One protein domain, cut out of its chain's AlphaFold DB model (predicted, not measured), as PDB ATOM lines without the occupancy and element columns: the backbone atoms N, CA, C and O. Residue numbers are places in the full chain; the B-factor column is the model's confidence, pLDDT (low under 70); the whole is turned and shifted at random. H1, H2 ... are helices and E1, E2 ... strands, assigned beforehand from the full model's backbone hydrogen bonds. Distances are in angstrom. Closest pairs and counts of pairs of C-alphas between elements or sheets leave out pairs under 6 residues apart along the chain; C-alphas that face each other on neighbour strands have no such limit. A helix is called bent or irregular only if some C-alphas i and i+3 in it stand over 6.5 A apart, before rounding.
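What this domain is: This is residues 113 to 268 of the 395 residues of the protein "Phage portal protein" of Photobacterium aphoticum (UniProt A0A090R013). With little regular structure, the model is two separate strand hairpins, E1-E2 and E3-E4, with bent helix H1 beside the first and a long unnamed stretch, residues 201 to 268, winding past both. The 156 printed residues, 56 in named elements, run H1 E1 E2 E3 E4, mixed helices and strands. The whole is loose, radius of gyration of the C-alphas 18.6 A, spanning 57 by 41 by 34 A.

Where its parts are: E1, residues 162 to 168, spans 19.7 A from (-44.365, 29.845, -25.223); E2 is 172 to 177, E3 188 to 192, E4 195 to 200, ending at (-43.547, 27.565, -36.914). H1, residues 127 to 158, one helix by its hydrogen bonds, is bent: C-alphas 146 and 149 are 7.5 A apart. Arm H1a, 127 to 146, spans 27.3 A and is irregular, C-alphas 128 and 131 being 7.3 A apart; H1b is 149 to 158.

How they stand to each other: Hairpin E1 and E2 is antiparallel, N 166 to O 175 2.8 A. The closest C-alphas of H1a and E2, Leu 140 and Ile 173, are 7.5 A apart. Hairpin E3 and E4 is antiparallel, N 190 to O 198 2.9 A. E1 and E3 are apart. O i to N i+4 pairs within hydrogen-bond range are 12 of 16 in H1a, 4 of 6 in H1b.

The domain as a whole: The farthest C-alphas, Lys 115 and Val 242, are 58.3 A apart. The printed part has no cut; no link between named elements is long. Residues 203 to 214, 237 to 244 and 251 to 253 have pLDDT under 70.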
ATOM      1  N   ASP A 113     -43.914  29.119  -0.451       83.69
ATOM      2  CA  ASP A 113     -43.648  28.516   0.848       83.69
ATOM      3  C   ASP A 113     -42.965  29.544   1.765       83.69
ATOM      4  O   ASP A 113     -41.976  30.177   1.390       83.69
ATOM      5  N   SER A 114     -43.479  29.701   2.986       78.12
ATOM      6  CA  SER A 114     -43.043  30.727   3.942       78.12
ATOM      7  C   SER A 114     -41.593  30.568   4.400       78.12
ATOM      8  O   SER A 114     -40.988  31.522   4.886       78.12
ATOM      9  N   LYS A 115     -41.019  29.368   4.247       79.44
ATOM     10  CA  LYS A 115     -39.624  29.082   4.610       79.44
ATOM     11  C   LYS A 115     -38.645  29.364   3.481       79.44
ATOM     12  O   LYS A 115     -37.523  29.787   3.739       79.44
ATOM     13  N   THR A 116     -39.044  29.080   2.243       75.56
ATOM     14  CA  THR A 116     -38.146  29.120   1.082       75.56
ATOM     15  C   THR A 116     -38.383  30.326   0.179       75.56
ATOM     16  O   THR A 116     -37.507  30.640  -0.620       75.56
ATOM     17  N   ASN A 117     -39.525  31.011   0.314       79.75
ATOM     18  CA  ASN A 117     -39.994  32.084  -0.571       79.75
ATOM     19  C   ASN A 117     -40.010  31.688  -2.060       79.75
ATOM     20  O   ASN A 117     -39.918  32.543  -2.938       79.75
ATOM     21  N   LYS A 118     -40.119  30.387  -2.355       82.12
ATOM     22  CA  LYS A 118     -40.137  29.834  -3.714       82.12
ATOM     23  C   LYS A 118     -41.483  29.167  -3.973       82.12
ATOM     24  O   LYS A 118     -42.023  28.508  -3.087       82.12
ATOM     25  N   ALA A 119     -42.010  29.338  -5.184       81.88
ATOM     26  CA  ALA A 119     -43.239  28.673  -5.619       81.88
ATOM     27  C   ALA A 119     -42.952  27.233  -6.083       81.88
ATOM     28  O   ALA A 119     -43.696  26.308  -5.775       81.88
ATOM     29  N   ILE A 120     -41.835  27.026  -6.786       85.69
ATOM     30  CA  ILE A 120     -41.412  25.731  -7.321       85.69
ATOM     31  C   ILE A 120     -40.106  25.306  -6.651       85.69
ATOM     32  O   ILE A 120     -39.129  26.061  -6.605       85.69
ATOM     33  N   THR A 121     -40.073  24.069  -6.155       86.31
ATOM     34  CA  THR A 121     -38.876  23.453  -5.571       86.31
ATOM     35  C   THR A 121     -38.704  22.026  -6.076       86.31
ATOM     36  O   THR A 121     -39.667  21.268  -6.188       86.31
ATOM     37  N   LEU A 122     -37.465  21.653  -6.381       86.12
ATOM     38  CA  LEU A 122     -37.086  20.283  -6.690       86.12
ATOM     39  C   LEU A 122     -36.709  19.561  -5.398       86.12
ATOM     40  O   LEU A 122     -35.972  20.085  -4.564       86.12
ATOM     41  N   LYS A 123     -37.209  18.334  -5.242       85.88
ATOM     42  CA  LYS A 123     -36.870  17.462  -4.116       85.88
ATOM     43  C   LYS A 123     -36.074  16.261  -4.626       85.88
ATOM     44  O   LYS A 123     -36.551  15.587  -5.542       85.88
ATOM     45  N   PRO A 124     -34.886  15.978  -4.063       86.56
ATOM     46  CA  PRO A 124     -34.120  14.801  -4.442       86.56
ATOM     47  C   PRO A 124     -34.861  13.533  -4.016       86.56
ATOM     48  O   PRO A 124     -35.436  13.468  -2.929       86.56
ATOM     49  N   LYS A 125     -34.842  12.514  -4.881       85.06
ATOM     50  CA  LYS A 125     -35.428  11.198  -4.586       85.06
ATOM     51  C   LYS A 125     -34.488  10.331  -3.742       85.06
ATOM     52  O   LYS A 125     -34.949   9.464  -3.004       85.06
ATOM     53  N   THR A 126     -33.180  10.553  -3.853       87.12
ATOM     54  CA  THR A 126     -32.131   9.794  -3.163       87.12
ATOM     55  C   THR A 126     -31.074  10.752  -2.613       87.12
ATOM     56  O   THR A 126     -30.831  11.807  -3.196       87.12
ATOM     57  N   GLU A 127     -30.436  10.399  -1.493       79.81
ATOM     58  CA  GLU A 127     -29.433  11.255  -0.834       79.81
ATOM     59  C   GLU A 127     -28.216  11.556  -1.722       79.81
ATOM     60  O   GLU A 127     -27.657  12.647  -1.648       79.81
ATOM     61  N   ALA A 128     -27.855  10.643  -2.628       81.69
ATOM     62  CA  ALA A 128     -26.775  10.837  -3.598       81.69
ATOM     63  C   ALA A 128     -27.047  11.972  -4.607       81.69
ATOM     64  O   ALA A 128     -26.108  12.582  -5.111       81.69
ATOM     65  N   ASP A 129     -28.318  12.293  -4.870       84.50
ATOM     66  CA  ASP A 129     -28.708  13.312  -5.852       84.50
ATOM     67  C   ASP A 129     -28.834  14.711  -5.231       84.50
ATOM     68  O   ASP A 129     -29.120  15.681  -5.931       84.50
ATOM     69  N   THR A 130     -28.639  14.837  -3.916       85.00
ATOM     70  CA  THR A 130     -28.854  16.088  -3.171       85.00
ATOM     71  C   THR A 130     -28.010  17.240  -3.708       85.00
ATOM     72  O   THR A 130     -28.544  18.317  -3.974       85.00
ATOM     73  N   GLU A 131     -26.718  17.013  -3.949       85.56
ATOM     74  CA  GLU A 131     -25.819  18.031  -4.504       85.56
ATOM     75  C   GLU A 131     -26.190  18.422  -5.939       85.56
ATOM     76  O   GLU A 131     -26.088  19.590  -6.318       85.56
ATOM     77  N   TYR A 132     -26.641  17.463  -6.748       85.06
ATOM     78  CA  TYR A 132     -27.031  17.714  -8.133       85.06
ATOM     79  C   TYR A 132     -28.343  18.499  -8.216       85.06
ATOM     80  O   TYR A 132     -28.445  19.479  -8.955       85.06
ATOM     81  N   VAL A 133     -29.328  18.127  -7.395       86.75
ATOM     82  CA  VAL A 133     -30.604  18.838  -7.287       86.75
ATOM     83  C   VAL A 133     -30.399  20.250  -6.746       86.75
ATOM     84  O   VAL A 133     -31.038  21.173  -7.239       86.75
ATOM     85  N   ALA A 134     -29.474  20.454  -5.805       85.81
ATOM     86  CA  ALA A 134     -29.134  21.790  -5.323       85.81
ATOM     87  C   ALA A 134     -28.575  22.689  -6.442       85.81
ATOM     88  O   ALA A 134     -28.970  23.851  -6.545       85.81
ATOM     89  N   LYS A 135     -27.717  22.148  -7.320       85.81
ATOM     90  CA  LYS A 135     -27.205  22.882  -8.492       85.81
ATOM     91  C   LYS A 135     -28.313  23.210  -9.491       85.81
ATOM     92  O   LYS A 135     -28.445  24.362  -9.886       85.81
ATOM     93  N   LEU A 136     -29.158  22.236  -9.837       85.56
ATOM     94  CA  LEU A 136     -30.299  22.463 -10.734       85.56
ATOM     95  C   LEU A 136     -31.302  23.472 -10.169       85.56
ATOM     96  O   LEU A 136     -31.852  24.284 -10.911       85.56
ATOM     97  N   GLN A 137     -31.536  23.441  -8.859       85.81
ATOM     98  CA  GLN A 137     -32.410  24.397  -8.195       85.81
ATOM     99  C   GLN A 137     -31.880  25.828  -8.366       85.81
ATOM    100  O   GLN A 137     -32.651  26.711  -8.732       85.81
ATOM    101  N   ALA A 138     -30.579  26.039  -8.152       84.69
ATOM    102  CA  ALA A 138     -29.954  27.354  -8.278       84.69
ATOM    103  C   ALA A 138     -29.877  27.844  -9.736       84.69
ATOM    104  O   ALA A 138     -30.160  29.006 -10.008       84.69
ATOM    105  N   GLU A 139     -29.507  26.972 -10.678       84.38
ATOM    106  CA  GLU A 139     -29.271  27.366 -12.074       84.38
ATOM    107  C   GLU A 139     -30.557  27.469 -12.904       84.38
ATOM    108  O   GLU A 139     -30.666  28.335 -13.768       84.38
ATOM    109  N   LEU A 140     -31.540  26.598 -12.659       85.50
ATOM    110  CA  LEU A 140     -32.747  26.503 -13.483       85.50
ATOM    111  C   LEU A 140     -33.984  27.043 -12.762       85.50
ATOM    112  O   LEU A 140     -34.718  27.862 -13.309       85.50
ATOM    113  N   VAL A 141     -34.238  26.572 -11.542       86.94
ATOM    114  CA  VAL A 141     -35.534  26.779 -10.877       86.94
ATOM    115  C   VAL A 141     -35.659  28.179 -10.289       86.94
ATOM    116  O   VAL A 141     -36.750  28.744 -10.299       86.94
ATOM    117  N   ASP A 142     -34.567  28.768  -9.813       87.31
ATOM    118  CA  ASP A 142     -34.586  30.117  -9.247       87.31
ATOM    119  C   ASP A 142     -34.907  31.187 -10.314       87.31
ATOM    120  O   ASP A 142     -35.875  31.925 -10.114       87.31
ATOM    121  N   PRO A 143     -34.264  31.197 -11.503       86.75
ATOM    122  CA  PRO A 143     -34.676  32.072 -12.607       86.75
ATOM    123  C   PRO A 143     -36.107  31.825 -13.102       86.75
ATOM    124  O   PRO A 143     -36.779  32.754 -13.557       86.75
ATOM    125  N   ILE A 144     -36.585  30.575 -13.035       88.75
ATOM    126  CA  ILE A 144     -37.974  30.242 -13.370       88.75
ATOM    127  C   ILE A 144     -38.919  30.849 -12.331       88.75
ATOM    128  O   ILE A 144     -39.875  31.509 -12.718       88.75
ATOM    129  N   ASN A 145     -38.655  30.693 -11.032       88.44
ATOM    130  CA  ASN A 145     -39.500  31.230  -9.960       88.44
ATOM    131  C   ASN A 145     -39.679  32.753 -10.043       88.44
ATOM    132  O   ASN A 145     -40.761  33.252  -9.744       88.44
ATOM    133  N   GLU A 146     -38.660  33.488 -10.493       87.19
ATOM    134  CA  GLU A 146     -38.758  34.938 -10.699       87.19
ATOM    135  C   GLU A 146     -39.741  35.319 -11.820       87.19
ATOM    136  O   GLU A 146     -40.410  36.350 -11.747       87.19
ATOM    137  N   LYS A 147     -39.838  34.494 -12.871       88.81
ATOM    138  CA  LYS A 147     -40.576  34.824 -14.104       88.81
ATOM    139  C   LYS A 147     -41.861  34.022 -14.303       88.81
ATOM    140  O   LYS A 147     -42.702  34.429 -15.104       88.81
ATOM    141  N   ILE A 148     -42.059  32.932 -13.564       89.31
ATOM    142  CA  ILE A 148     -43.150  31.972 -13.773       89.31
ATOM    143  C   ILE A 148     -44.528  32.629 -13.683       89.31
ATOM    144  O   ILE A 148     -45.405  32.319 -14.483       89.31
ATOM    145  N   ARG A 149     -44.708  33.607 -12.785       88.62
ATOM    146  CA  ARG A 149     -45.969  34.357 -12.672       88.62
ATOM    147  C   ARG A 149     -46.295  35.128 -13.951       88.62
ATOM    148  O   ARG A 149     -47.444  35.134 -14.386       88.62
ATOM    149  N   ASN A 150     -45.282  35.727 -14.575       89.25
ATOM    150  CA  ASN A 150     -45.438  36.464 -15.828       89.25
ATOM    151  C   ASN A 150     -45.671  35.526 -17.013       89.25
ATOM    152  O   ASN A 150     -46.329  35.916 -17.969       89.25
ATOM    153  N   TRP A 151     -45.157  34.296 -16.959       91.25
ATOM    154  CA  TRP A 151     -45.376  33.306 -18.011       91.25
ATOM    155  C   TRP A 151     -46.739  32.626 -17.917       91.25
ATOM    156  O   TRP A 151     -47.353  32.368 -18.949       91.25
ATOM    157  N   LEU A 152     -47.231  32.367 -16.704       90.56
ATOM    158  CA  LEU A 152     -48.515  31.703 -16.501       90.56
ATOM    159  C   LEU A 152     -49.711  32.629 -16.717       90.56
ATOM    160  O   LEU A 152     -50.764  32.147 -17.121       90.56
ATOM    161  N   LYS A 153     -49.573  33.948 -16.516       90.88
ATOM    162  CA  LYS A 153     -50.683  34.883 -16.767       90.88
ATOM    163  C   LYS A 153     -51.188  34.822 -18.223       90.88
ATOM    164  O   LYS A 153     -52.382  34.590 -18.405       90.88
ATOM    165  N   PRO A 154     -50.329  34.911 -19.259       90.56
ATOM    166  CA  PRO A 154     -50.736  34.652 -20.640       90.56
ATOM    167  C   PRO A 154     -51.285  33.236 -20.868       90.56
ATOM    168  O   PRO A 154     -52.267  33.100 -21.592       90.56
ATOM    169  N   SER A 155     -50.732  32.198 -20.221       90.00
ATOM    170  CA  SER A 155     -51.273  30.829 -20.316       90.00
ATOM    171  C   SER A 155     -52.706  30.730 -19.789       90.00
ATOM    172  O   SER A 155     -53.526  30.041 -20.385       90.00
ATOM    173  N   CYS A 156     -53.045  31.440 -18.710       90.19
ATOM    174  CA  CYS A 156     -54.412  31.494 -18.192       90.19
ATOM    175  C   CYS A 156     -55.379  32.206 -19.149       90.19
ATOM    176  O   CYS A 156     -56.528  31.782 -19.267       90.19
ATOM    177  N   ILE A 157     -54.913  33.257 -19.836       90.69
ATOM    178  CA  ILE A 157     -55.723  34.065 -20.761       90.69
ATOM    179  C   ILE A 157     -55.936  33.346 -22.093       90.69
ATOM    180  O   ILE A 157     -57.064  33.296 -22.577       90.69
ATOM    181  N   PHE A 158     -54.885  32.783 -22.688       89.69
ATOM    182  CA  PHE A 158     -54.922  32.201 -24.036       89.69
ATOM    183  C   PHE A 158     -54.988  30.667 -24.050       89.69
ATOM    184  O   PHE A 158     -55.191  30.081 -25.108       89.69
ATOM    185  N   GLY A 159     -54.819  30.001 -22.905       88.75
ATOM    186  CA  GLY A 159     -54.749  28.537 -22.786       88.75
ATOM    187  C   GLY A 159     -53.338  27.962 -22.961       88.75
ATOM    188  O   GLY A 159     -53.049  26.870 -22.464       88.75
ATOM    189  N   THR A 160     -52.437  28.712 -23.598       90.38
ATOM    190  CA  THR A 160     -51.027  28.359 -23.796       90.38
ATOM    191  C   THR A 160     -50.140  29.597 -23.706       90.38
ATOM    192  O   THR A 160     -50.610  30.725 -23.852       90.38
ATOM    193  N   ASN A 161     -48.850  29.394 -23.469       92.19
ATOM    194  CA  ASN A 161     -47.808  30.399 -23.639       92.19
ATOM    195  C   ASN A 161     -46.507  29.712 -24.051       92.19
ATOM    196  O   ASN A 161     -46.276  28.565 -23.671       92.19
ATOM    197  N   TYR A 162     -45.638  30.404 -24.782       90.88
ATOM    198  CA  TYR A 162     -44.365  29.845 -25.223       90.88
ATOM    199  C   TYR A 162     -43.199  30.602 -24.609       90.88
ATOM    200  O   TYR A 162     -43.131  31.831 -24.663       90.88
ATOM    201  N   VAL A 163     -42.258  29.848 -24.047       91.00
ATOM    202  CA  VAL A 163     -41.015  30.386 -23.493       91.00
ATOM    203  C   VAL A 163     -39.847  29.836 -24.292       91.00
ATOM    204  O   VAL A 163     -39.732  28.627 -24.492       91.00
ATOM    205  N   ARG A 164     -38.959  30.720 -24.739       89.38
ATOM    206  CA  ARG A 164     -37.760  30.346 -25.481       89.38
ATOM    207  C   ARG A 164     -36.551  30.249 -24.545       89.38
ATOM    208  O   ARG A 164     -36.134  31.276 -24.002       89.38
ATOM    209  N   PRO A 165     -35.958  29.058 -24.352       89.25
ATOM    210  CA  PRO A 165     -34.680  28.923 -23.665       89.25
ATOM    211  C   PRO A 165     -33.512  29.279 -24.595       89.25
ATOM    212  O   PRO A 165     -33.443  28.822 -25.736       89.25
ATOM    213  N   TYR A 166     -32.544  30.035 -24.083       85.94
ATOM    214  CA  TYR A 166     -31.254  30.260 -24.730       85.94
ATOM    215  C   TYR A 166     -30.177  29.463 -24.014       85.94
ATOM    216  O   TYR A 166     -29.866  29.739 -22.857       85.94
ATOM    217  N   GLY A 167     -29.614  28.473 -24.705       83.12
ATOM    218  CA  GLY A 167     -28.534  27.640 -24.191       83.12
ATOM    219  C   GLY A 167     -27.186  27.953 -24.834       83.12
ATOM    220  O   GLY A 167     -27.102  28.104 -26.050       83.12
ATOM    221  N   GLU A 168     -26.127  27.980 -24.027       81.81
ATOM    222  CA  GLU A 168     -24.737  27.998 -24.493       81.81
ATOM    223  C   GLU A 168     -24.072  26.642 -24.222       81.81
ATOM    224  O   GLU A 168     -24.223  26.042 -23.149       81.81
ATOM    225  N   ALA A 169     -23.303  26.147 -25.196       75.25
ATOM    226  CA  ALA A 169     -22.584  24.885 -25.061       75.25
ATOM    227  C   ALA A 169     -21.614  24.938 -23.865       75.25
ATOM    228  O   ALA A 169     -20.794  25.845 -23.752       75.25
ATOM    229  N   GLY A 170     -21.720  23.962 -22.960       75.38
ATOM    230  CA  GLY A 170     -20.881  23.872 -21.760       75.38
ATOM    231  C   GLY A 170     -21.334  24.722 -20.565       75.38
ATOM    232  O   GLY A 170     -20.819  24.496 -19.475       75.38
ATOM    233  N   LYS A 171     -22.302  25.637 -20.732       74.25
ATOM    234  CA  LYS A 171     -22.887  26.432 -19.632       74.25
ATOM    235  C   LYS A 171     -24.342  26.079 -19.312       74.25
ATOM    236  O   LYS A 171     -24.786  26.343 -18.206       74.25
ATOM    237  N   GLY A 172     -25.076  25.481 -20.252       78.44
ATOM    238  CA  GLY A 172     -26.502  25.185 -20.072       78.44
ATOM    239  C   GLY A 172     -27.388  26.356 -20.496       78.44
ATOM    240  O   GLY A 172     -27.029  27.091 -21.415       78.44
ATOM    241  N   ILE A 173     -28.563  26.502 -19.875       83.81
ATOM    242  CA  ILE A 173     -29.524  27.570 -20.193       83.81
ATOM    243  C   ILE A 173     -29.073  28.868 -19.516       83.81
ATOM    244  O   ILE A 173     -29.005  28.943 -18.296       83.81
ATOM    245  N   VAL A 174     -28.772  29.887 -20.317       84.00
ATOM    246  CA  VAL A 174     -28.265  31.191 -19.866       84.00
ATOM    247  C   VAL A 174     -29.395  32.203 -19.703       84.00
ATOM    248  O   VAL A 174     -29.356  33.043 -18.806       84.00
ATOM    249  N   ALA A 175     -30.408  32.150 -20.569       85.31
ATOM    250  CA  ALA A 175     -31.498  33.115 -20.552       85.31
ATOM    251  C   ALA A 175     -32.827  32.510 -21.008       85.31
ATOM    252  O   ALA A 175     -32.878  31.503 -21.710       85.31
ATOM    253  N   TRP A 176     -33.902  33.190 -20.621       88.88
ATOM    254  CA  TRP A 176     -35.274  32.870 -20.990       88.88
ATOM    255  C   TRP A 176     -35.905  34.089 -21.644       88.88
ATOM    256  O   TRP A 176     -35.899  35.173 -21.045       88.88
ATOM    257  N   GLU A 177     -36.470  33.904 -22.829       87.50
ATOM    258  CA  GLU A 177     -37.252  34.917 -23.526       87.50
ATOM    259  C   GLU A 177     -38.733  34.543 -23.517       87.50
ATOM    260  O   GLU A 177     -39.127  33.445 -23.908       87.50
ATOM    261  N   ALA A 178     -39.540  35.496 -23.061       87.00
ATOM    262  CA  ALA A 178     -40.985  35.507 -23.205       87.00
ATOM    263  C   ALA A 178     -41.361  36.936 -23.608       87.00
ATOM    264  O   ALA A 178     -41.365  37.842 -22.771       87.00
ATOM    265  N   SER A 179     -41.548  37.151 -24.904       85.69
ATOM    266  CA  SER A 179     -41.741  38.462 -25.525       85.69
ATOM    267  C   SER A 179     -42.987  38.443 -26.411       85.69
ATOM    268  O   SER A 179     -43.676  37.429 -26.517       85.69
ATOM    269  N   TRP A 180     -43.302  39.570 -27.053       83.00
ATOM    270  CA  TRP A 180     -44.424  39.643 -27.991       83.00
ATOM    271  C   TRP A 180     -44.306  38.600 -29.118       83.00
ATOM    272  O   TRP A 180     -45.302  37.998 -29.514       83.00
ATOM    273  N   ASP A 181     -43.086  38.310 -29.577       82.50
ATOM    274  CA  ASP A 181     -42.836  37.323 -30.633       82.50
ATOM    275  C   ASP A 181     -43.121  35.882 -30.181       82.50
ATOM    276  O   ASP A 181     -43.431  35.030 -31.014       82.50
ATOM    277  N   THR A 182     -43.066  35.603 -28.872       84.38
ATOM    278  CA  THR A 182     -43.370  34.279 -28.307       84.38
ATOM    279  C   THR A 182     -44.815  34.145 -27.820       84.38
ATOM    280  O   THR A 182     -45.163  33.151 -27.181       84.38
ATOM    281  N   LEU A 183     -45.677  35.124 -28.111       85.56
ATOM    282  CA  LEU A 183     -47.092  35.032 -27.768       85.56
ATOM    283  C   LEU A 183     -47.802  33.937 -28.582       85.56
ATOM    284  O   LEU A 183     -47.448  33.694 -29.739       85.56
ATOM    285  N   PRO A 184     -48.876  33.339 -28.034       85.56
ATOM    286  CA  PRO A 184     -49.630  32.281 -28.705       85.56
ATOM    287  C   PRO A 184     -50.170  32.631 -30.086       85.56
ATOM    288  O   PRO A 184     -50.310  31.765 -30.942       85.56
ATOM    289  N   ILE A 185     -50.448  33.911 -30.329       82.94
ATOM    290  CA  ILE A 185     -50.926  34.392 -31.625       82.94
ATOM    291  C   ILE A 185     -49.894  34.198 -32.749       82.94
ATOM    292  O   ILE A 185     -50.274  33.981 -33.898       82.94
ATOM    293  N   ASN A 186     -48.603  34.226 -32.410       82.69
ATOM    294  CA  ASN A 186     -47.491  34.241 -33.360       82.69
ATOM    295  C   ASN A 186     -46.880  32.859 -33.616       82.69
ATOM    296  O   ASN A 186     -46.024  32.724 -34.496       82.69
ATOM    297  N   ILE A 187     -47.277  31.843 -32.846       84.94
ATOM    298  CA  ILE A 187     -46.679  30.509 -32.880       84.94
ATOM    299  C   ILE A 187     -47.737  29.480 -33.266       84.94
ATOM    300  O   ILE A 187     -48.824  29.419 -32.696       84.94
ATOM    301  N   LYS A 188     -47.386  28.633 -34.233       83.62
ATOM    302  CA  LYS A 188     -48.142  27.433 -34.584       83.62
ATOM    303  C   LYS A 188     -47.367  26.200 -34.141       83.62
ATOM    304  O   LYS A 188     -46.158  26.112 -34.356       83.62
ATOM    305  N   GLU A 189     -48.076  25.253 -33.555       85.12
ATOM    306  CA  GLU A 189     -47.542  23.986 -33.087       85.12
ATOM    307  C   GLU A 189     -47.909  22.889 -34.066       85.12
ATOM    308  O   GLU A 189     -49.049  22.818 -34.520       85.12
ATOM    309  N   TYR A 190     -46.948  22.027 -34.369       83.00
ATOM    310  CA  TYR A 190     -47.170  20.889 -35.240       83.00
ATOM    311  C   TYR A 190     -46.949  19.596 -34.483       83.00
ATOM    312  O   TYR A 190     -45.956  19.431 -33.771       83.00
ATOM    313  N   GLU A 191     -47.857  18.657 -34.697       82.25
ATOM    314  CA  GLU A 191     -47.839  17.358 -34.054       82.25
ATOM    315  C   GLU A 191     -47.817  16.219 -35.070       82.25
ATOM    316  O   GLU A 191     -48.314  16.305 -36.199       82.25
ATOM    317  N   ARG A 192     -47.238  15.108 -34.622       77.81
ATOM    318  CA  ARG A 192     -47.274  13.801 -35.266       77.81
ATOM    319  C   ARG A 192     -47.724  12.785 -34.242       77.81
ATOM    320  O   ARG A 192     -47.082  12.623 -33.212       77.81
ATOM    321  N   ALA A 193     -48.839  12.114 -34.521       74.19
ATOM    322  CA  ALA A 193     -49.413  11.121 -33.605       74.19
ATOM    323  C   ALA A 193     -49.704  11.649 -32.187       74.19
ATOM    324  O   ALA A 193     -49.661  10.890 -31.222       74.19
ATOM    325  N   GLY A 194     -49.972  12.950 -32.052       72.94
ATOM    326  CA  GLY A 194     -50.164  13.587 -30.749       72.94
ATOM    327  C   GLY A 194     -48.867  13.881 -29.988       72.94
ATOM    328  O   GLY A 194     -48.919  14.190 -28.803       72.94
ATOM    329  N   GLN A 195     -47.697  13.777 -30.630       80.44
ATOM    330  CA  GLN A 195     -46.427  14.258 -30.084       80.44
ATOM    331  C   GLN A 195     -45.924  15.476 -30.857       80.44
ATOM    332  O   GLN A 195     -46.084  15.563 -32.074       80.44
ATOM    333  N   LEU A 196     -45.281  16.402 -30.144       82.31
ATOM    334  CA  LEU A 196     -44.737  17.634 -30.706       82.31
ATOM    335  C   LEU A 196     -43.637  17.327 -31.734       82.31
ATOM    336  O   LEU A 196     -42.581  16.791 -31.396       82.31
ATOM    337  N   ALA A 197     -43.889  17.694 -32.988       79.69
ATOM    338  CA  ALA A 197     -42.942  17.583 -34.093       79.69
ATOM    339  C   ALA A 197     -42.141  18.880 -34.291       79.69
ATOM    340  O   ALA A 197     -41.005  18.828 -34.757       79.69
ATOM    341  N   GLY A 198     -42.701  20.030 -33.906       83.06
ATOM    342  CA  GLY A 198     -41.992  21.305 -33.905       83.06
ATOM    343  C   GLY A 198     -42.916  22.517 -33.935       83.06
ATOM    344  O   GLY A 198     -44.132  22.402 -33.773       83.06
ATOM    345  N   PHE A 199     -42.323  23.686 -34.170       83.31
ATOM    346  CA  PHE A 199     -43.035  24.963 -34.195       83.31
ATOM    347  C   PHE A 199     -42.813  25.704 -35.506       83.31
ATOM    348  O   PHE A 199     -41.764  25.584 -36.136       83.31
ATOM    349  N   THR A 200     -43.767  26.547 -35.880       78.81
ATOM    350  CA  THR A 200     -43.547  27.565 -36.914       78.81
ATOM    351  C   THR A 200     -43.981  28.926 -36.397       78.81
ATOM    352  O   THR A 200     -44.915  29.038 -35.605       78.81
ATOM    353  N   SER A 201     -43.286  29.965 -36.841       75.12
ATOM    354  CA  SER A 201     -43.632  31.361 -36.593       75.12
ATOM    355  C   SER A 201     -43.056  32.200 -37.724       75.12
ATOM    356  O   SER A 201     -42.015  31.845 -38.285       75.12
ATOM    357  N   GLU A 202     -43.681  33.337 -38.022       70.88
ATOM    358  CA  GLU A 202     -43.168  34.313 -38.990       70.88
ATOM    359  C   GLU A 202     -41.731  34.756 -38.654       70.88
ATOM    360  O   GLU A 202     -40.924  35.023 -39.543       70.88
ATOM    361  N   LYS A 203     -41.378  34.802 -37.363       68.56
ATOM    362  CA  LYS A 203     -40.045  35.223 -36.907       68.56
ATOM    363  C   LYS A 203     -39.048  34.071 -36.753       68.56
ATOM    364  O   LYS A 203     -37.861  34.320 -36.553       68.56
ATOM    365  N   LEU A 204     -39.480  32.817 -36.912       65.88
ATOM    366  CA  LEU A 204     -38.618  31.627 -36.863       65.88
ATOM    367  C   LEU A 204     -38.020  31.277 -38.241       65.88
ATOM    368  O   LEU A 204     -37.852  30.109 -38.587       65.88
ATOM    369  N   VAL A 205     -37.661  32.288 -39.035       62.50
ATOM    370  CA  VAL A 205     -37.050  32.100 -40.359       62.50
ATOM    371  C   VAL A 205     -35.525  32.156 -40.242       62.50
ATOM    372  O   VAL A 205     -34.951  33.172 -39.843       62.50
ATOM    373  N   LYS A 206     -34.828  31.079 -40.632       57.16
ATOM    374  CA  LYS A 206     -33.370  31.128 -40.848       57.16
ATOM    375  C   LYS A 206     -33.107  31.893 -42.148       57.16
ATOM    376  O   LYS A 206     -33.426  31.401 -43.224       57.16
ATOM    377  N   LYS A 207     -32.501  33.081 -42.050       51.94
ATOM    378  CA  LYS A 207     -32.231  34.005 -43.177       51.94
ATOM    379  C   LYS A 207     -31.353  33.433 -44.312       51.94
ATOM    380  O   LYS A 207     -31.215  34.089 -45.335       51.94
ATOM    381  N   GLU A 208     -30.753  32.254 -44.146       48.69
ATOM    382  CA  GLU A 208     -29.719  31.714 -45.048       48.69
ATOM    383  C   GLU A 208     -30.217  30.760 -46.150       48.69
ATOM    384  O   GLU A 208     -29.426  30.366 -47.002       48.69
ATOM    385  N   SER A 209     -31.498  30.379 -46.198       42.16
ATOM    386  CA  SER A 209     -32.009  29.527 -47.286       42.16
ATOM    387  C   SER A 209     -33.342  30.028 -47.812       42.16
ATOM    388  O   SER A 209     -34.254  30.324 -47.047       42.16
ATOM    389  N   GLY A 210     -33.422  30.169 -49.135       42.28
ATOM    390  CA  GLY A 210     -34.536  30.790 -49.833       42.28
ATOM    391  C   GLY A 210     -35.900  30.196 -49.473       42.28
ATOM    392  O   GLY A 210     -36.149  29.015 -49.686       42.28
ATOM    393  N   GLY A 211     -36.785  31.065 -48.983       42.56
ATOM    394  CA  GLY A 211     -38.232  31.055 -49.220       42.56
ATOM    395  C   GLY A 211     -39.097  29.952 -48.601       42.56
ATOM    396  O   GLY A 211     -40.313  30.107 -48.616       42.56
ATOM    397  N   GLY A 212     -38.531  28.873 -48.061       49.12
ATOM    398  CA  GLY A 212     -39.292  27.830 -47.365       49.12
ATOM    399  C   GLY A 212     -39.365  28.090 -45.862       49.12
ATOM    400  O   GLY A 212     -38.339  28.345 -45.228       49.12
ATOM    401  N   ILE A 213     -40.558  28.018 -45.270       54.78
ATOM    402  CA  ILE A 213     -40.696  28.047 -43.811       54.78
ATOM    403  C   ILE A 213     -40.223  26.705 -43.255       54.78
ATOM    404  O   ILE A 213     -40.747  25.652 -43.602       54.78
ATOM    405  N   ARG A 214     -39.228  26.758 -42.370       64.19
ATOM    406  CA  ARG A 214     -38.644  25.593 -41.706       64.19
ATOM    407  C   ARG A 214     -39.357  25.324 -40.387       64.19
ATOM    408  O   ARG A 214     -39.480  26.229 -39.564       64.19
ATOM    409  N   LEU A 215     -39.742  24.069 -40.157       71.94
ATOM    410  CA  LEU A 215     -40.197  23.614 -38.846       71.94
ATOM    411  C   LEU A 215     -39.043  23.750 -37.834       71.94
ATOM    412  O   LEU A 215     -37.982  23.130 -37.980       71.94
ATOM    413  N   ALA A 216     -39.229  24.612 -36.837       76.31
ATOM    414  CA  ALA A 216     -38.291  24.783 -35.738       76.31
ATOM    415  C   ALA A 216     -38.285  23.531 -34.858       76.31
ATOM    416  O   ALA A 216     -39.300  22.845 -34.724       76.31
ATOM    417  N   GLU A 217     -37.133  23.236 -34.261       80.19
ATOM    418  CA  GLU A 217     -36.957  22.041 -33.449       80.19
ATOM    419  C   GLU A 217     -37.913  22.037 -32.229       80.19
ATOM    420  O   GLU A 217     -38.164  23.097 -31.649       80.19
ATOM    421  N   PRO A 218     -38.416  20.869 -31.774       79.88
ATOM    422  CA  PRO A 218     -39.347  20.760 -30.639       79.88
ATOM    423  C   PRO A 218     -38.853  21.367 -29.324       79.88
ATOM    424  O   PRO A 218     -39.647  21.683 -28.450       79.88
ATOM    425  N   TRP A 219     -37.541  21.516 -29.159       81.75
ATOM    426  CA  TRP A 219     -36.926  22.103 -27.967       81.75
ATOM    427  C   TRP A 219     -36.576  23.584 -28.123       81.75
ATOM    428  O   TRP A 219     -36.025  24.183 -27.202       81.75
ATOM    429  N   ALA A 220     -36.854  24.182 -29.284       82.75
ATOM    430  CA  ALA A 220     -36.627  25.605 -29.509       82.75
ATOM    431  C   ALA A 220     -37.575  26.478 -28.671       82.75
ATOM    432  O   ALA A 220     -37.225  27.606 -28.332       82.75
ATOM    433  N   LEU A 221     -38.759  25.960 -28.335       87.31
ATOM    434  CA  LEU A 221     -39.762  26.613 -27.501       87.31
ATOM    435  C   LEU A 221     -40.321  25.614 -26.490       87.31
ATOM    436  O   LEU A 221     -40.441  24.426 -26.776       87.31
ATOM    437  N   ILE A 222     -40.683  26.113 -25.314       89.19
ATOM    438  CA  ILE A 222     -41.335  25.342 -24.260       89.19
ATOM    439  C   ILE A 222     -42.790  25.806 -24.172       89.19
ATOM    440  O   ILE A 222     -43.026  26.967 -23.819       89.19
ATOM    441  N   PRO A 223     -43.761  24.933 -24.490       88.81
ATOM    442  CA  PRO A 223     -45.173  25.245 -24.362       88.81
ATOM    443  C   PRO A 223     -45.631  25.090 -22.905       88.81
ATOM    444  O   PRO A 223     -45.484  24.033 -22.293       88.81
ATOM    445  N   LEU A 224     -46.222  26.145 -22.356       89.31
ATOM    446  CA  LEU A 224     -46.890  26.180 -21.058       89.31
ATOM    447  C   LEU A 224     -48.404  26.134 -21.285       89.31
ATOM    448  O   LEU A 224     -49.060  27.178 -21.347       89.31
ATOM    449  N   LYS A 225     -48.937  24.920 -21.446       88.12
ATOM    450  CA  LYS A 225     -50.356  24.658 -21.734       88.12
ATOM    451  C   LYS A 225     -51.154  24.331 -20.478       88.12
ATOM    452  O   LYS A 225     -50.647  23.681 -19.564       88.12
ATOM    453  N   LEU A 226     -52.427  24.719 -20.480       85.19
ATOM    454  CA  LEU A 226     -53.427  24.194 -19.553       85.19
ATOM    455  C   LEU A 226     -54.002  22.870 -20.088       85.19
ATOM    456  O   LEU A 226     -54.394  22.782 -21.251       85.19
ATOM    457  N   ASP A 227     -54.051  21.846 -19.231       73.81
ATOM    458  CA  ASP A 227     -54.363  20.440 -19.574       73.81
ATOM    459  C   ASP A 227     -55.873  20.124 -19.677       73.81
ATOM    460  O   ASP A 227     -56.340  19.011 -19.470       73.81
ATOM    461  N   ASN A 228     -56.692  21.128 -19.961       72.75
ATOM    462  CA  ASN A 228     -58.153  21.036 -20.037       72.75
ATOM    463  C   ASN A 228     -58.667  21.035 -21.487       72.75
ATOM    464  O   ASN A 228     -59.828  21.377 -21.744       72.75
ATOM    465  N   TRP A 229     -57.801  20.694 -22.442       77.81
ATOM    466  CA  TRP A 229     -58.155  20.652 -23.854       77.81
ATOM    467  C   TRP A 229     -59.004  19.425 -24.194       77.81
ATOM    468  O   TRP A 229     -58.732  18.304 -23.768       77.81
ATOM    469  N   THR A 230     -60.021  19.647 -25.024       75.38
ATOM    470  CA  THR A 230     -60.856  18.600 -25.610       75.38
ATOM    471  C   THR A 230     -60.993  18.856 -27.106       75.38
ATOM    472  O   THR A 230     -61.199  20.016 -27.478       75.38
ATOM    473  N   PRO A 231     -60.932  17.820 -27.960       74.00
ATOM    474  CA  PRO A 231     -61.136  17.991 -29.392       74.00
ATOM    475  C   PRO A 231     -62.538  18.537 -29.680       74.00
ATOM    476  O   PRO A 231     -63.519  18.084 -29.084       74.00
ATOM    477  N   ASP A 232     -62.629  19.503 -30.594       71.81
ATOM    478  CA  ASP A 232     -63.918  19.987 -31.083       71.81
ATOM    479  C   ASP A 232     -64.524  18.939 -32.026       71.81
ATOM    480  O   ASP A 232     -63.883  18.466 -32.964       71.81
ATOM    481  N   ILE A 233     -65.777  18.575 -31.774       74.75
ATOM    482  CA  ILE A 233     -66.519  17.609 -32.584       74.75
ATOM    483  C   ILE A 233     -66.888  18.170 -33.967       74.75
ATOM    484  O   ILE A 233     -67.149  17.401 -34.892       74.75
ATOM    485  N   HIS A 234     -66.921  19.496 -34.121       73.19
ATOM    486  CA  HIS A 234     -67.404  20.159 -35.331       73.19
ATOM    487  C   HIS A 234     -66.295  20.658 -36.263       73.19
ATOM    488  O   HIS A 234     -66.594  21.017 -37.403       73.19
ATOM    489  N   GLN A 235     -65.034  20.657 -35.822       71.50
ATOM    490  CA  GLN A 235     -63.917  21.186 -36.603       71.50
ATOM    491  C   GLN A 235     -62.823  20.125 -36.805       71.50
ATOM    492  O   GLN A 235     -62.118  19.783 -35.855       71.50
ATOM    493  N   PRO A 236     -62.626  19.611 -38.035       71.44
ATOM    494  CA  PRO A 236     -61.517  18.708 -38.315       71.44
ATOM    495  C   PRO A 236     -60.165  19.449 -38.274       71.44
ATOM    496  O   PRO A 236     -60.118  20.659 -38.518       71.44
ATOM    497  N   PRO A 237     -59.049  18.747 -37.996       69.25
ATOM    498  CA  PRO A 237     -57.713  19.335 -38.057       69.25
ATOM    499  C   PRO A 237     -57.396  19.858 -39.456       69.25
ATOM    500  O   PRO A 237     -57.664  19.180 -40.453       69.25
ATOM    501  N   ILE A 238     -56.798  21.048 -39.525       68.12
ATOM    502  CA  ILE A 238     -56.349  21.629 -40.790       68.12
ATOM    503  C   ILE A 238     -55.126  20.838 -41.257       68.12
ATOM    504  O   ILE A 238     -54.128  20.712 -40.547       68.12
ATOM    505  N   GLN A 239     -55.220  20.276 -42.458       64.56
ATOM    506  CA  GLN A 239     -54.138  19.530 -43.085       64.56
ATOM    507  C   GLN A 239     -53.504  20.394 -44.162       64.56
ATOM    508  O   GLN A 239     -54.177  20.825 -45.097       64.56
ATOM    509  N   ASN A 240     -52.199  20.619 -44.040       61.25
ATOM    510  CA  ASN A 240     -51.438  21.367 -45.029       61.25
ATOM    511  C   ASN A 240     -50.902  20.398 -46.097       61.25
ATOM    512  O   ASN A 240     -50.175  19.451 -45.786       61.25
ATOM    513  N   GLY A 241     -51.248  20.641 -47.367       61.22
ATOM    514  CA  GLY A 241     -50.717  19.915 -48.527       61.22
ATOM    515  C   GLY A 241     -51.722  19.019 -49.263       61.22
ATOM    516  O   GLY A 241     -52.928  19.091 -49.062       61.22
ATOM    517  N   VAL A 242     -51.198  18.193 -50.177       56.62
ATOM    518  CA  VAL A 242     -51.988  17.360 -51.114       56.62
ATOM    519  C   VAL A 242     -52.313  15.971 -50.539       56.62
ATOM    520  O   VAL A 242     -53.240  15.305 -50.996       56.62
ATOM    521  N   GLN A 243     -51.557  15.513 -49.536       64.31
ATOM    522  CA  GLN A 243     -51.728  14.184 -48.949       64.31
ATOM    523  C   GLN A 243     -52.852  14.198 -47.909       64.31
ATOM    524  O   GLN A 243     -52.764  14.899 -46.905       64.31
ATOM    525  N   GLN A 244     -53.898  13.408 -48.153       64.31
ATOM    526  CA  GLN A 244     -55.021  13.250 -47.231       64.31
ATOM    527  C   GLN A 244     -54.595  12.478 -45.980       64.31
ATOM    528  O   GLN A 244     -53.870  11.488 -46.068       64.31
ATOM    529  N   TYR A 245     -55.075  12.903 -44.813       70.75
ATOM    530  CA  TYR A 245     -54.868  12.176 -43.566       70.75
ATOM    531  C   TYR A 245     -55.585  10.829 -43.579       70.75
ATOM    532  O   TYR A 245     -56.815  10.758 -43.602       70.75
ATOM    533  N   SER A 246     -54.803   9.758 -43.498       72.44
ATOM    534  CA  SER A 246     -55.290   8.389 -43.362       72.44
ATOM    535  C   SER A 246     -54.758   7.778 -42.077       72.44
ATOM    536  O   SER A 246     -53.549   7.757 -41.863       72.44
ATOM    537  N   LEU A 247     -55.641   7.225 -41.238       77.25
ATOM    538  CA  LEU A 247     -55.270   6.512 -40.003       77.25
ATOM    539  C   LEU A 247     -54.406   5.261 -40.249       77.25
ATOM    540  O   LEU A 247     -53.797   4.772 -39.304       77.25
ATOM    541  N   TYR A 248     -54.341   4.769 -41.488       76.44
ATOM    542  CA  TYR A 248     -53.547   3.600 -41.874       76.44
ATOM    543  C   TYR A 248     -52.085   3.922 -42.218       76.44
ATOM    544  O   TYR A 248     -51.287   2.998 -42.367       76.44
ATOM    545  N   ASP A 249     -51.731   5.202 -42.357       72.62
ATOM    546  CA  ASP A 249     -50.370   5.617 -42.709       72.62
ATOM    547  C   ASP A 249     -49.399   5.446 -41.531       72.62
ATOM    548  O   ASP A 249     -49.771   5.651 -40.372       72.62
ATOM    549  N   ASP A 250     -48.131   5.132 -41.831       73.75
ATOM    550  CA  ASP A 250     -47.078   5.038 -40.816       73.75
ATOM    551  C   ASP A 250     -46.865   6.389 -40.124       73.75
ATOM    552  O   ASP A 250     -46.565   7.419 -40.736       73.75
ATOM    553  N   THR A 251     -46.987   6.344 -38.806       68.25
ATOM    554  CA  THR A 251     -46.872   7.449 -37.873       68.25
ATOM    555  C   THR A 251     -45.594   8.277 -38.033       68.25
ATOM    556  O   THR A 251     -45.644   9.498 -37.880       68.25
ATOM    557  N   HIS A 252     -44.455   7.647 -38.350       66.25
ATOM    558  CA  HIS A 252     -43.163   8.345 -38.466       66.25
ATOM    559  C   HIS A 252     -42.966   9.037 -39.819       66.25
ATOM    560  O   HIS A 252     -42.266  10.045 -39.904       66.25
ATOM    561  N   MET A 253     -43.584   8.502 -40.873       66.12
ATOM    562  CA  MET A 253     -43.507   9.048 -42.231       66.12
ATOM    563  C   MET A 253     -44.635  10.038 -42.529       66.12
ATOM    564  O   MET A 253     -44.612  10.726 -43.550       66.12
ATOM    565  N   ARG A 254     -45.629  10.126 -41.641       71.19
ATOM    566  CA  ARG A 254     -46.735  11.065 -41.773       71.19
ATOM    567  C   ARG A 254     -46.227  12.505 -41.703       71.19
ATOM    568  O   ARG A 254     -45.379  12.862 -40.885       71.19
ATOM    569  N   ARG A 255     -46.802  13.371 -42.532       72.44
ATOM    570  CA  ARG A 255     -46.545  14.811 -42.467       72.44
ATOM    571  C   ARG A 255     -46.985  15.400 -41.119       72.44
ATOM    572  O   ARG A 255     -47.993  14.953 -40.566       72.44
ATOM    573  N   PRO A 256     -46.251  16.385 -40.583       75.75
ATOM    574  CA  PRO A 256     -46.695  17.086 -39.393       75.75
ATOM    575  C   PRO A 256     -47.965  17.885 -39.718       75.75
ATOM    576  O   PRO A 256     -48.037  18.532 -40.762       75.75
ATOM    577  N   MET A 257     -48.959  17.842 -38.833       77.44
ATOM    578  CA  MET A 257     -50.177  18.658 -38.944       77.44
ATOM    579  C   MET A 257     -50.210  19.702 -37.838       77.44
ATOM    580  O   MET A 257     -49.651  19.465 -36.767       77.44
ATOM    581  N   GLU A 258     -50.856  20.841 -38.090       80.69
ATOM    582  CA  GLU A 258     -51.072  21.840 -37.044       80.69
ATOM    583  C   GLU A 258     -51.928  21.213 -35.937       80.69
ATOM    584  O   GLU A 258     -52.953  20.577 -36.206       80.69
ATOM    585  N   THR A 259     -51.476  21.339 -34.690       77.62
ATOM    586  CA  THR A 259     -52.230  20.832 -33.545       77.62
ATOM    587  C   THR A 259     -53.529  21.610 -33.396       77.62
ATOM    588  O   THR A 259     -53.606  22.798 -33.690       77.62
ATOM    589  N   GLN A 260     -54.563  20.955 -32.885       77.25
ATOM    590  CA  GLN A 260     -55.731  21.658 -32.356       77.25
ATOM    591  C   GLN A 260     -55.591  21.938 -30.854       77.25
ATOM    592  O   GLN A 260     -56.358  22.721 -30.293       77.25
ATOM    593  N   ASN A 261     -54.610  21.312 -30.196       80.06
ATOM    594  CA  ASN A 261     -54.374  21.417 -28.769       80.06
ATOM    595  C   ASN A 261     -53.492  22.624 -28.434       80.06
ATOM    596  O   ASN A 261     -52.309  22.492 -28.124       80.06
ATOM    597  N   TYR A 262     -54.095  23.810 -28.448       80.88
ATOM    598  CA  TYR A 262     -53.489  25.049 -27.944       80.88
ATOM    599  C   TYR A 262     -53.811  25.314 -26.463       80.88
ATOM    600  O   TYR A 262     -53.762  26.457 -26.007       80.88
ATOM    601  N   GLY A 263     -54.156  24.264 -25.709       80.19
ATOM    602  CA  GLY A 263     -54.762  24.394 -24.387       80.19
ATOM    603  C   GLY A 263     -56.156  25.025 -24.452       80.19
ATOM    604  O   GLY A 263     -56.654  25.395 -25.520       80.19
ATOM    605  N   ARG A 264     -56.812  25.133 -23.296       83.94
ATOM    606  CA  ARG A 264     -58.105  25.808 -23.176       83.94
ATOM    607  C   ARG A 264     -58.020  26.900 -22.118       83.94
ATOM    608  O   ARG A 264     -57.686  26.645 -20.961       83.94
ATOM    609  N   SER A 265     -58.320  28.130 -22.521       87.12
ATOM    610  CA  SER A 265     -58.310  29.264 -21.599       87.12
ATOM    611  C   SER A 265     -59.383  29.096 -20.525       87.12
ATOM    612  O   SER A 265     -60.484  28.607 -20.791       87.12
ATOM    613  N   ILE A 266     -59.071  29.543 -19.306       86.25
ATOM    614  CA  ILE A 266     -60.019  29.551 -18.181       86.25
ATOM    615  C   ILE A 266     -61.202  30.489 -18.485       86.25
ATOM    616  O   ILE A 266     -62.294  30.311 -17.952       86.25
ATOM    617  N   LEU A 267     -61.012  31.453 -19.391       87.25
ATOM    618  CA  LEU A 267     -62.029  32.432 -19.770       87.25
ATOM    619  C   LEU A 267     -63.030  31.903 -20.810       87.25
ATOM    620  O   LEU A 267     -64.057  32.530 -21.067       87.25
ATOM    621  N   GLU A 268     -62.771  30.747 -21.426       84.75
ATOM    622  CA  GLU A 268     -63.653  30.223 -22.476       84.75
ATOM    623  C   GLU A 268     -65.032  29.836 -21.955       84.75
ATOM    624  O   GLU A 268     -66.035  30.066 -22.629       84.75
TER     625      GLU A 268